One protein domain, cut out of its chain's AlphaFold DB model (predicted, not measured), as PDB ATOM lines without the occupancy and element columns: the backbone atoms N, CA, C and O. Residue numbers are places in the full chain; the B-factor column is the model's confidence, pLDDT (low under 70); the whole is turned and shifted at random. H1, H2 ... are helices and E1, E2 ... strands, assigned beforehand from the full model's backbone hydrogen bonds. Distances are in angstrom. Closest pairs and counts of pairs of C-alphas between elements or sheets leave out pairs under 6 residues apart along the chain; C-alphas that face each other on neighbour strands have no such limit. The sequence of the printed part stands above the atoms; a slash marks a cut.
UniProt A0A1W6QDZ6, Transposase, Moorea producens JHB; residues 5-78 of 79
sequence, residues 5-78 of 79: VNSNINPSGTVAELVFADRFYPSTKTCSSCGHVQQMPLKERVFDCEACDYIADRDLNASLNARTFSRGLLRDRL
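This is residues 5 to 78 of the 79 residues of the protein "Transposase" of Moorea producens JHB (UniProt A0A1W6QDZ6). One helix, H1, runs through the middle of a loose, elongated model between two small two-stranded hairpins: E3 and E4 sit at the helix's first end, while E1 and E2 meet its later part and reach away from it with their turn. A long stretch without a named element, residues 20 to 45, joins the two hairpins. The printed part has 74 residues, with four strands and then one helix in the order E1, E2, E3, E4, H1; both sheets are antiparallel. The class is mixed, helices and strands, with under half of the residues in named elements. The radius of gyration of the C-alphas is 14.7 A, and the spans are 42 by 26 by 20 A.

E1, residues 5 to 9, and E2, residues 15 to 19, form an antiparallel hairpin at 153 degrees, with N 8 and O 16 within hydrogen-bond range at 2.9 A. E3, residues 46 to 48, and E4, residues 55 to 57, form another at 158 degrees, with N 47 and O 56 at 2.8 A. H1, residues 58 to 75, follows E4 by a tight link. The closest C-alphas of E3 and H1 are those of Phe 47 and Arg 58, 4.8 A apart; those of E2 and H1 are Val 19 and Ser 70, 6.1 A apart. E1 and H1 are only just apart, at 8.5 A. In H1 every O i to N i+4 pair is within hydrogen-bond range.

E1 begins at C-alpha 5, (20.499, -25.040, -21.621), and spans 13.4 A; E2 spans 13.1 A. E3 spans 6.2 A and E4 7.3 A. H1 spans 25.9 A, from C-alpha 58 at (19.455, -8.414, -1.685) to C-alpha 75 at (18.651, -32.186, -11.870).

The two C-alphas farthest apart, those of Gly 13 and Glu 50, are 44.1 A apart. The printed part has no cut. The link from E2 to E3 is long, with 26 residues. The mean pLDDT of the printed part is 89.1; residue 5 and residues 74 to 78 are under 70.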
ATOM      1  N   VAL A   5      19.167 -24.810 -22.177       67.94
ATOM      2  CA  VAL A   5      20.499 -25.040 -21.621       67.94
ATOM      3  C   VAL A   5      21.463 -25.358 -22.751       67.94
ATOM      4  O   VAL A   5      21.254 -26.340 -23.467       67.94
ATOM      5  N   ASN A   6      22.502 -24.535 -22.889       70.25
ATOM      6  CA  ASN A   6      23.506 -24.635 -23.949       70.25
ATOM      7  C   ASN A   6      24.891 -24.900 -23.348       70.25
ATOM      8  O   ASN A   6      25.351 -24.138 -22.496       70.25
ATOM      9  N   SER A   7      25.576 -25.937 -23.824       74.25
ATOM     10  CA  SER A   7      26.971 -26.210 -23.467       74.25
ATOM     11  C   SER A   7      27.901 -25.328 -24.302       74.25
ATOM     12  O   SER A   7      27.813 -25.332 -25.528       74.25
ATOM     13  N   ASN A   8      28.792 -24.577 -23.654       71.94
ATOM     14  CA  ASN A   8      29.821 -23.775 -24.318       71.94
ATOM     15  C   ASN A   8      31.212 -24.206 -23.843       71.94
ATOM     16  O   ASN A   8      31.424 -24.461 -22.655       71.94
ATOM     17  N   ILE A   9      32.158 -24.283 -24.782       72.69
ATOM     18  CA  ILE A   9      33.570 -24.562 -24.500       72.69
ATOM     19  C   ILE A   9      34.271 -23.218 -24.296       72.69
ATOM     20  O   ILE A   9      34.314 -22.398 -25.212       72.69
ATOM     21  N   ASN A  10      34.810 -22.985 -23.098       73.12
ATOM     22  CA  ASN A  10      35.612 -21.794 -22.821       73.12
ATOM     23  C   ASN A  10      37.052 -21.963 -23.350       73.12
ATOM     24  O   ASN A  10      37.526 -23.096 -23.453       73.12
ATOM     25  N   PRO A  11      37.797 -20.867 -23.609       71.62
ATOM     26  CA  PRO A  11      39.183 -20.919 -24.104       71.62
ATOM     27  C   PRO A  11      40.154 -21.726 -23.224       71.62
ATOM     28  O   PRO A  11      41.186 -22.184 -23.700       71.62
ATOM     29  N   SER A  12      39.815 -21.924 -21.946       78.31
ATOM     30  CA  SER A  12      40.540 -22.751 -20.973       78.31
ATOM     31  C   SER A  12      40.244 -24.257 -21.068       78.31
ATOM     32  O   SER A  12      40.724 -25.019 -20.233       78.31
ATOM     33  N   GLY A  13      39.417 -24.697 -22.023       76.12
ATOM     34  CA  GLY A  13      38.998 -26.096 -22.169       76.12
ATOM     35  C   GLY A  13      37.956 -26.560 -21.143       76.12
ATOM     36  O   GLY A  13      37.638 -27.744 -21.080       76.12
ATOM     37  N   THR A  14      37.402 -25.647 -20.339       78.81
ATOM     38  CA  THR A  14      36.341 -25.959 -19.376       78.81
ATOM     39  C   THR A  14      34.970 -25.907 -20.046       78.81
ATOM     40  O   THR A  14      34.622 -24.927 -20.712       78.81
ATOM     41  N   VAL A  15      34.176 -26.961 -19.845       79.31
ATOM     42  CA  VAL A  15      32.774 -27.010 -20.281       79.31
ATOM     43  C   VAL A  15      31.926 -26.256 -19.264       79.31
ATOM     44  O   VAL A  15      31.963 -26.559 -18.073       79.31
ATOM     45  N   ALA A  16      31.163 -25.273 -19.735       80.50
ATOM     46  CA  ALA A  16      30.173 -24.570 -18.933       80.50
ATOM     47  C   ALA A  16      28.788 -24.725 -19.562       80.50
ATOM     48  O   ALA A  16      28.629 -24.619 -20.780       80.50
ATOM     49  N   GLU A  17      27.779 -24.951 -18.728       82.31
ATOM     50  CA  GLU A  17      26.382 -24.948 -19.151       82.31
ATOM     51  C   GLU A  17      25.757 -23.583 -18.867       82.31
ATOM     52  O   GLU A  17      25.782 -23.087 -17.740       82.31
ATOM     53  N   LEU A  18      25.192 -22.968 -19.904       84.19
ATOM     54  CA  LEU A  18      24.418 -21.740 -19.786       84.19
ATOM     55  C   LEU A  18      22.952 -22.091 -19.617       84.19
ATOM     56  O   LEU A  18      22.379 -22.721 -20.499       84.19
ATOM     57  N   VAL A  19      22.351 -21.635 -18.523       86.19
ATOM     58  CA  VAL A  19      20.933 -21.825 -18.216       86.19
ATOM     59  C   VAL A  19      20.220 -20.481 -18.321       86.19
ATOM     60  O   VAL A  19      20.574 -19.534 -17.620       86.19
ATOM     61  N   PHE A  20      19.204 -20.394 -19.179       87.25
ATOM     62  CA  PHE A  20      18.418 -19.170 -19.346       87.25
ATOM     63  C   PHE A  20      17.180 -19.182 -18.449       87.25
ATOM     64  O   PHE A  20      16.331 -20.065 -18.573       87.25
ATOM     65  N   ALA A  21      17.068 -18.187 -17.568       87.88
ATOM     66  CA  ALA A  21      15.848 -17.908 -16.815       87.88
ATOM     67  C   ALA A  21      14.884 -17.031 -17.630       87.88
ATOM     68  O   ALA A  21      15.303 -16.294 -18.523       87.88
ATOM     69  N   ASP A  22      13.591 -17.094 -17.305       88.50
ATOM     70  CA  ASP A  22      12.601 -16.176 -17.877       88.50
ATOM     71  C   ASP A  22      12.909 -14.720 -17.482       88.50
ATOM     72  O   ASP A  22      13.411 -14.456 -16.386       88.50
ATOM     73  N   ARG A  23      12.570 -13.766 -18.360       88.00
ATOM     74  CA  ARG A  23      12.790 -12.329 -18.132       88.00
ATOM     75  C   ARG A  23      12.182 -11.839 -16.814       88.00
ATOM     76  O   ARG A  23      12.730 -10.923 -16.205       88.00
ATOM     77  N   PHE A  24      11.061 -12.415 -16.392       90.19
ATOM     78  CA  PHE A  24      10.332 -12.017 -15.191       90.19
ATOM     79  C   PHE A  24      10.571 -12.958 -14.007       90.19
ATOM     80  O   PHE A  24       9.787 -12.955 -13.059       90.19
ATOM     81  N   TYR A  25      11.655 -13.743 -14.025       92.38
ATOM     82  CA  TYR A  25      12.044 -14.569 -12.887       92.38
ATOM     83  C   TYR A  25      12.283 -13.694 -11.635       92.38
ATOM     84  O   TYR A  25      13.169 -12.834 -11.651       92.38
ATOM     85  N   PRO A  26      11.523 -13.885 -10.539       95.69
ATOM     86  CA  PRO A  26      11.526 -12.981  -9.388       95.69
ATOM     87  C   PRO A  26      12.712 -13.231  -8.435       95.69
ATOM     88  O   PRO A  26      12.528 -13.392  -7.228       95.69
ATOM     89  N   SER A  27      13.944 -13.251  -8.945       96.06
ATOM     90  CA  SER A  27      15.144 -13.605  -8.169       96.06
ATOM     91  C   SER A  27      15.393 -12.691  -6.965       96.06
ATOM     92  O   SER A  27      15.773 -13.177  -5.906       96.06
ATOM     93  N   THR A  28      15.142 -11.387  -7.089       96.75
ATOM     94  CA  THR A  28      15.320 -10.404  -6.003       96.75
ATOM     95  C   THR A  28      14.157 -10.360  -5.016       96.75
ATOM     96  O   THR A  28      14.297  -9.781  -3.945       96.75
ATOM     97  N   LYS A  29      13.015 -10.949  -5.382       97.56
ATOM     98  CA  LYS A  29      11.768 -10.930  -4.605       97.56
ATOM     99  C   LYS A  29      11.501 -12.238  -3.863       97.56
ATOM    100  O   LYS A  29      10.708 -12.254  -2.931       97.56
ATOM    101  N   THR A  30      12.135 -13.326  -4.294       98.12
ATOM    102  CA  THR A  30      11.980 -14.661  -3.704       98.12
ATOM    103  C   THR A  30      12.946 -14.823  -2.537       98.12
ATOM    104  O   THR A  30      14.120 -14.491  -2.662       98.12
ATOM    105  N   CYS A  31      12.504 -15.358  -1.407       98.31
ATOM    106  CA  CYS A  31      13.383 -15.704  -0.302       98.31
ATOM    107  C   CYS A  31      14.152 -16.984  -0.635       98.31
ATOM    108  O   CYS A  31      13.554 -18.034  -0.861       98.31
ATOM    109  N   SER A  32      15.480 -16.912  -0.617       98.00
ATOM    110  CA  SER A  32      16.347 -18.069  -0.876       98.00
ATOM    111  C   SER A  32      16.311 -19.142   0.220       98.00
ATOM    112  O   SER A  32      16.749 -20.265  -0.026       98.00
ATOM    113  N   SER A  33      15.771 -18.819   1.401       97.81
ATOM    114  CA  SER A  33      15.606 -19.752   2.521       97.81
ATOM    115  C   SER A  33      14.293 -20.541   2.435       97.81
ATOM    116  O   SER A  33      14.307 -21.769   2.481       97.81
ATOM    117  N   CYS A  34      13.157 -19.853   2.264       97.50
ATOM    118  CA  CYS A  34      11.826 -20.472   2.352       97.50
ATOM    119  C   CYS A  34      10.995 -20.429   1.057       97.50
ATOM    120  O   CYS A  34       9.937 -21.049   0.994       97.50
ATOM    121  N   GLY A  35      11.432 -19.695   0.030       97.06
ATOM    122  CA  GLY A  35      10.710 -19.547  -1.239       97.06
ATOM    123  C   GLY A  35       9.567 -18.522  -1.237       97.06
ATOM    124  O   GLY A  35       8.935 -18.334  -2.273       97.06
ATOM    125  N   HIS A  36       9.300 -17.837  -0.119       98.00
ATOM    126  CA  HIS A  36       8.296 -16.769  -0.060       98.00
ATOM    127  C   HIS A  36       8.629 -15.629  -1.036       98.00
ATOM    128  O   HIS A  36       9.787 -15.231  -1.140       98.00
ATOM    129  N   VAL A  37       7.631 -15.091  -1.740       97.75
ATOM    130  CA  VAL A  37       7.809 -13.977  -2.681       97.75
ATOM    131  C   VAL A  37       7.176 -12.721  -2.102       97.75
ATOM    132  O   VAL A  37       5.968 -12.690  -1.884       97.75
ATOM    133  N   GLN A  38       7.981 -11.677  -1.937       97.25
ATOM    134  CA  GLN A  38       7.559 -10.390  -1.384       97.25
ATOM    135  C   GLN A  38       7.934  -9.224  -2.305       97.25
ATOM    136  O   GLN A  38       8.625  -9.391  -3.317       97.25
ATOM    137  N   GLN A  39       7.462  -8.018  -1.992       96.88
ATOM    138  CA  GLN A  39       7.902  -6.836  -2.730       96.88
ATOM    139  C   GLN A  39       9.313  -6.438  -2.306       96.88
ATOM    140  O   GLN A  39       9.677  -6.530  -1.143       96.88
ATOM    141  N   MET A  40      10.104  -5.987  -3.279       95.94
ATOM    142  CA  MET A  40      11.482  -5.562  -3.058       95.94
ATOM    143  C   MET A  40      11.751  -4.279  -3.855       95.94
ATOM    144  O   MET A  40      12.106  -4.349  -5.039       95.94
ATOM    145  N   PRO A  41      11.509  -3.094  -3.268       95.44
ATOM    146  CA  PRO A  41      11.826  -1.812  -3.884       95.44
ATOM    147  C   PRO A  41      13.306  -1.702  -4.270       95.44
ATOM    148  O   PRO A  41      14.198  -2.125  -3.541       95.44
ATOM    149  N   LEU A  42      13.600  -1.058  -5.406       92.06
ATOM    150  CA  LEU A  42      14.975  -0.965  -5.929       92.06
ATOM    151  C   LEU A  42      15.955  -0.248  -4.986       92.06
ATOM    152  O   LEU A  42      17.154  -0.526  -5.032       92.06
ATOM    153  N   LYS A  43      15.447   0.654  -4.138       95.75
ATOM    154  CA  LYS A  43      16.230   1.384  -3.131       95.75
ATOM    155  C   LYS A  43      16.651   0.511  -1.945       95.75
ATOM    156  O   LYS A  43      17.600   0.853  -1.249       95.75
ATOM    157  N   GLU A  44      15.955  -0.594  -1.707       95.31
ATOM    158  CA  GLU A  44      16.231  -1.468  -0.577       95.31
ATOM    159  C   GLU A  44      17.346  -2.444  -0.947       95.31
ATOM    160  O   GLU A  44      17.322  -3.096  -1.995       95.31
ATOM    161  N   ARG A  45      18.375  -2.481  -0.099       97.19
ATOM    162  CA  ARG A  45      19.594  -3.278  -0.293       97.19
ATOM    163  C   ARG A  45      19.640  -4.501   0.619       97.19
ATOM    164  O   ARG A  45      20.383  -5.429   0.331       97.19
ATOM    165  N   VAL A  46      18.829  -4.516   1.673       97.94
ATOM    166  CA  VAL A  46      18.681  -5.639   2.600       97.94
ATOM    167  C   VAL A  46      17.364  -6.328   2.292       97.94
ATOM    168  O   VAL A  46      16.328  -5.675   2.257       97.94
ATOM    169  N   PHE A  47      17.421  -7.626   2.028       98.12
ATOM    170  CA  PHE A  47      16.256  -8.489   1.943       98.12
ATOM    171  C   PHE A  47      15.947  -9.006   3.347       98.12
ATOM    172  O   PHE A  47      16.766  -9.729   3.911       98.12
ATOM    173  N   ASP A  48      14.796  -8.626   3.893       98.12
ATOM    174  CA  ASP A  48      14.280  -9.087   5.185       98.12
ATOM    175  C   ASP A  48      12.994  -9.878   4.936       98.12
ATOM    176  O   ASP A  48      12.016  -9.333   4.423       98.12
ATOM    177  N   CYS A  49      13.030 -11.188   5.176       98.12
ATOM    178  CA  CYS A  49      11.952 -12.074   4.773       98.12
ATOM    179  C   CYS A  49      10.743 -11.991   5.708       98.12
ATOM    180  O   CYS A  49      10.807 -12.455   6.843       98.12
ATOM    181  N   GLU A  50       9.588 -11.606   5.159       97.44
ATOM    182  CA  GLU A  50       8.312 -11.481   5.889       97.44
ATOM    183  C   GLU A  50       7.737 -12.822   6.405       97.44
ATOM    184  O   GLU A  50       6.733 -12.837   7.114       97.44
ATOM    185  N   ALA A  51       8.344 -13.960   6.038       98.06
ATOM    186  CA  ALA A  51       7.814 -15.300   6.315       98.06
ATOM    187  C   ALA A  51       8.732 -16.218   7.141       98.06
ATOM    188  O   ALA A  51       8.264 -17.254   7.610       98.06
ATOM    189  N   CYS A  52      10.033 -15.928   7.256       97.31
ATOM    190  CA  CYS A  52      10.973 -16.838   7.936       97.31
ATOM    191  C   CYS A  52      12.157 -16.150   8.628       97.31
ATOM    192  O   CYS A  52      13.142 -16.822   8.930       97.31
ATOM    193  N   ASP A  53      12.094 -14.828   8.814       96.00
ATOM    194  CA  ASP A  53      13.119 -14.019   9.493       96.00
ATOM    195  C   ASP A  53      14.524 -14.093   8.858       96.00
ATOM    196  O   ASP A  53      15.535 -13.729   9.462       96.00
ATOM    197  N   TYR A  54      14.622 -14.579   7.615       98.06
ATOM    198  CA  TYR A  54      15.871 -14.587   6.863       98.06
ATOM    199  C   TYR A  54      16.241 -13.168   6.428       98.06
ATOM    200  O   TYR A  54      15.510 -12.548   5.655       98.06
ATOM    201  N   ILE A  55      17.414 -12.704   6.860       98.12
ATOM    202  CA  ILE A  55      17.951 -11.382   6.531       98.12
ATOM    203  C   ILE A  55      19.280 -11.541   5.790       98.12
ATOM    204  O   ILE A  55      20.200 -12.204   6.273       98.12
ATOM    205  N   ALA A  56      19.404 -10.908   4.625       97.94
ATOM    206  CA  ALA A  56      20.644 -10.886   3.850       97.94
ATOM    207  C   ALA A  56      20.739  -9.649   2.949       97.94
ATOM    208  O   ALA A  56      19.762  -8.938   2.735       97.94
ATOM    209  N   ASP A  57      21.909  -9.411   2.353       98.25
ATOM    210  CA  ASP A  57      21.995  -8.497   1.210       98.25
ATOM    211  C   ASP A  57      21.107  -9.014   0.057       98.25
ATOM    212  O   ASP A  57      21.040 -10.216  -0.230       98.25
ATOM    213  N   ARG A  58      20.396  -8.100  -0.605       97.81
ATOM    214  CA  ARG A  58      19.455  -8.414  -1.685       97.81
ATOM    215  C   ARG A  58      20.133  -9.108  -2.863       97.81
ATOM    216  O   ARG A  58      19.548 -10.022  -3.447       97.81
ATOM    217  N   ASP A  59      21.336  -8.674  -3.226       97.25
ATOM    218  CA  ASP A  59      22.076  -9.219  -4.360       97.25
ATOM    219  C   ASP A  59      22.616 -10.620  -3.995       97.25
ATOM    220  O   ASP A  59      22.572 -11.534  -4.825       97.25
ATOM    221  N   LEU A  60      22.990 -10.848  -2.724       98.12
ATOM    222  CA  LEU A  60      23.284 -12.189  -2.199       98.12
ATOM    223  C   LEU A  60      22.056 -13.110  -2.287       98.12
ATOM    224  O   LEU A  60      22.156 -14.195  -2.864       98.12
ATOM    225  N   ASN A  61      20.892 -12.679  -1.794       98.12
ATOM    226  CA  ASN A  61      19.648 -13.450  -1.891       98.12
ATOM    227  C   ASN A  61      19.307 -13.806  -3.354       98.12
ATOM    228  O   ASN A  61      19.036 -14.965  -3.676       98.12
ATOM    229  N   ALA A  62      19.421 -12.838  -4.268       97.50
ATOM    230  CA  ALA A  62      19.184 -13.057  -5.692       97.50
ATOM    231  C   ALA A  62      20.172 -14.058  -6.319       97.50
ATOM    232  O   ALA A  62      19.763 -14.900  -7.122       97.50
ATOM    233  N   SER A  63      21.453 -14.014  -5.934       97.75
ATOM    234  CA  SER A  63      22.470 -14.956  -6.420       97.75
ATOM    235  C   SER A  63      22.203 -16.398  -5.969       97.75
ATOM    236  O   SER A  63      22.358 -17.337  -6.755       97.75
ATOM    237  N   LEU A  64      21.714 -16.582  -4.737       97.69
ATOM    238  CA  LEU A  64      21.314 -17.888  -4.214       97.69
ATOM    239  C   LEU A  64      20.104 -18.435  -4.974       97.69
ATOM    240  O   LEU A  64      20.096 -19.607  -5.352       97.69
ATOM    241  N   ASN A  65      19.127 -17.584  -5.290       97.06
ATOM    242  CA  ASN A  65      17.990 -17.969  -6.125       97.06
ATOM    243  C   ASN A  65      18.402 -18.331  -7.554       97.06
ATOM    244  O   ASN A  65      17.863 -19.283  -8.118       97.06
ATOM    245  N   ALA A  66      19.364 -17.618  -8.148       94.88
ATOM    246  CA  ALA A  66      19.908 -17.959  -9.463       94.88
ATOM    247  C   ALA A  66      20.634 -19.317  -9.444       94.88
ATOM    248  O   ALA A  66      20.431 -20.143 -10.334       94.88
ATOM    249  N   ARG A  67      21.420 -19.590  -8.392       94.44
ATOM    250  CA  ARG A  67      22.081 -20.888  -8.172       94.44
ATOM    251  C   ARG A  67      21.077 -22.027  -7.990       94.44
ATOM    252  O   ARG A  67      21.281 -23.122  -8.509       94.44
ATOM    253  N   THR A  68      20.015 -21.806  -7.222       93.25
ATOM    254  CA  THR A  68      18.977 -22.823  -7.002       93.25
ATOM    255  C   THR A  68      18.216 -23.110  -8.291       93.25
ATOM    256  O   THR A  68      18.006 -24.278  -8.615       93.25
ATOM    257  N   PHE A  69      17.881 -22.069  -9.055       91.38
ATOM    258  CA  PHE A  69      17.233 -22.192 -10.357       91.38
ATOM    259  C   PHE A  69      18.062 -23.022 -11.343       91.38
ATOM    260  O   PHE A  69      17.551 -23.979 -11.924       91.38
ATOM    261  N   SER A  70      19.359 -22.717 -11.484       89.62
ATOM    262  CA  SER A  70      20.241 -23.495 -12.361       89.62
ATOM    263  C   SER A  70      20.367 -24.945 -11.896       89.62
ATOM    264  O   SER A  70      20.266 -25.862 -12.706       89.62
ATOM    265  N   ARG A  71      20.498 -25.182 -10.585       87.81
ATOM    266  CA  ARG A  71      20.587 -26.537 -10.023       87.81
ATOM    267  C   ARG A  71      19.320 -27.367 -10.244       87.81
ATOM    268  O   ARG A  71      19.446 -28.572 -10.446       87.81
ATOM    269  N   GLY A  72      18.132 -26.763 -10.180       84.88
ATOM    270  CA  GLY A  72      16.864 -27.455 -10.445       84.88
ATOM    271  C   GLY A  72      16.816 -28.012 -11.867       84.88
ATOM    272  O   GLY A  72      16.645 -29.211 -12.056       84.88
ATOM    273  N   LEU A  73      17.126 -27.172 -12.852       77.12
ATOM    274  CA  LEU A  73      17.095 -27.559 -14.266       77.12
ATOM    275  C   LEU A  73      18.157 -28.599 -14.645       77.12
ATOM    276  O   LEU A  73      17.922 -29.428 -15.523       77.12
ATOM    277  N   LEU A  74      19.320 -28.578 -13.988       67.75
ATOM    278  CA  LEU A  74      20.350 -29.602 -14.185       67.75
ATOM    279  C   LEU A  74      19.969 -30.948 -13.552       67.75
ATOM    280  O   LEU A  74      20.383 -31.989 -14.054       67.75
ATOM    281  N   ARG A  75      19.174 -30.950 -12.474       66.19
ATOM    282  CA  ARG A  75      18.651 -32.186 -11.870       66.19
ATOM    283  C   ARG A  75      17.562 -32.827 -12.721       66.19
ATOM    284  O   ARG A  75      17.592 -34.041 -12.879       66.19
ATOM    285  N   ASP A  76      16.683 -32.031 -13.325       61.38
ATOM    286  CA  ASP A  76      15.602 -32.526 -14.192       61.38
ATOM    287  C   ASP A  76      16.112 -33.172 -15.500       61.38
ATOM    288  O   ASP A  76      15.356 -33.824 -16.212       61.38
ATOM    289  N   ARG A  77      17.401 -33.007 -15.835       57.66
ATOM    290  CA  ARG A  77      18.079 -33.706 -16.947       57.66
ATOM    291  C   ARG A  77      18.668 -35.065 -16.570       57.66
ATOM    292  O   ARG A  77      19.083 -35.801 -17.460       57.66
ATOM    293  N   LEU A  78      18.785 -35.359 -15.277       57.12
ATOM    294  CA  LEU A  78      19.392 -36.590 -14.764       57.12
ATOM    295  C   LEU A  78      18.348 -37.682 -14.461       57.12
ATOM    296  O   LEU A  78      18.725 -38.731 -13.939       57.12
TER     297      LEU A  78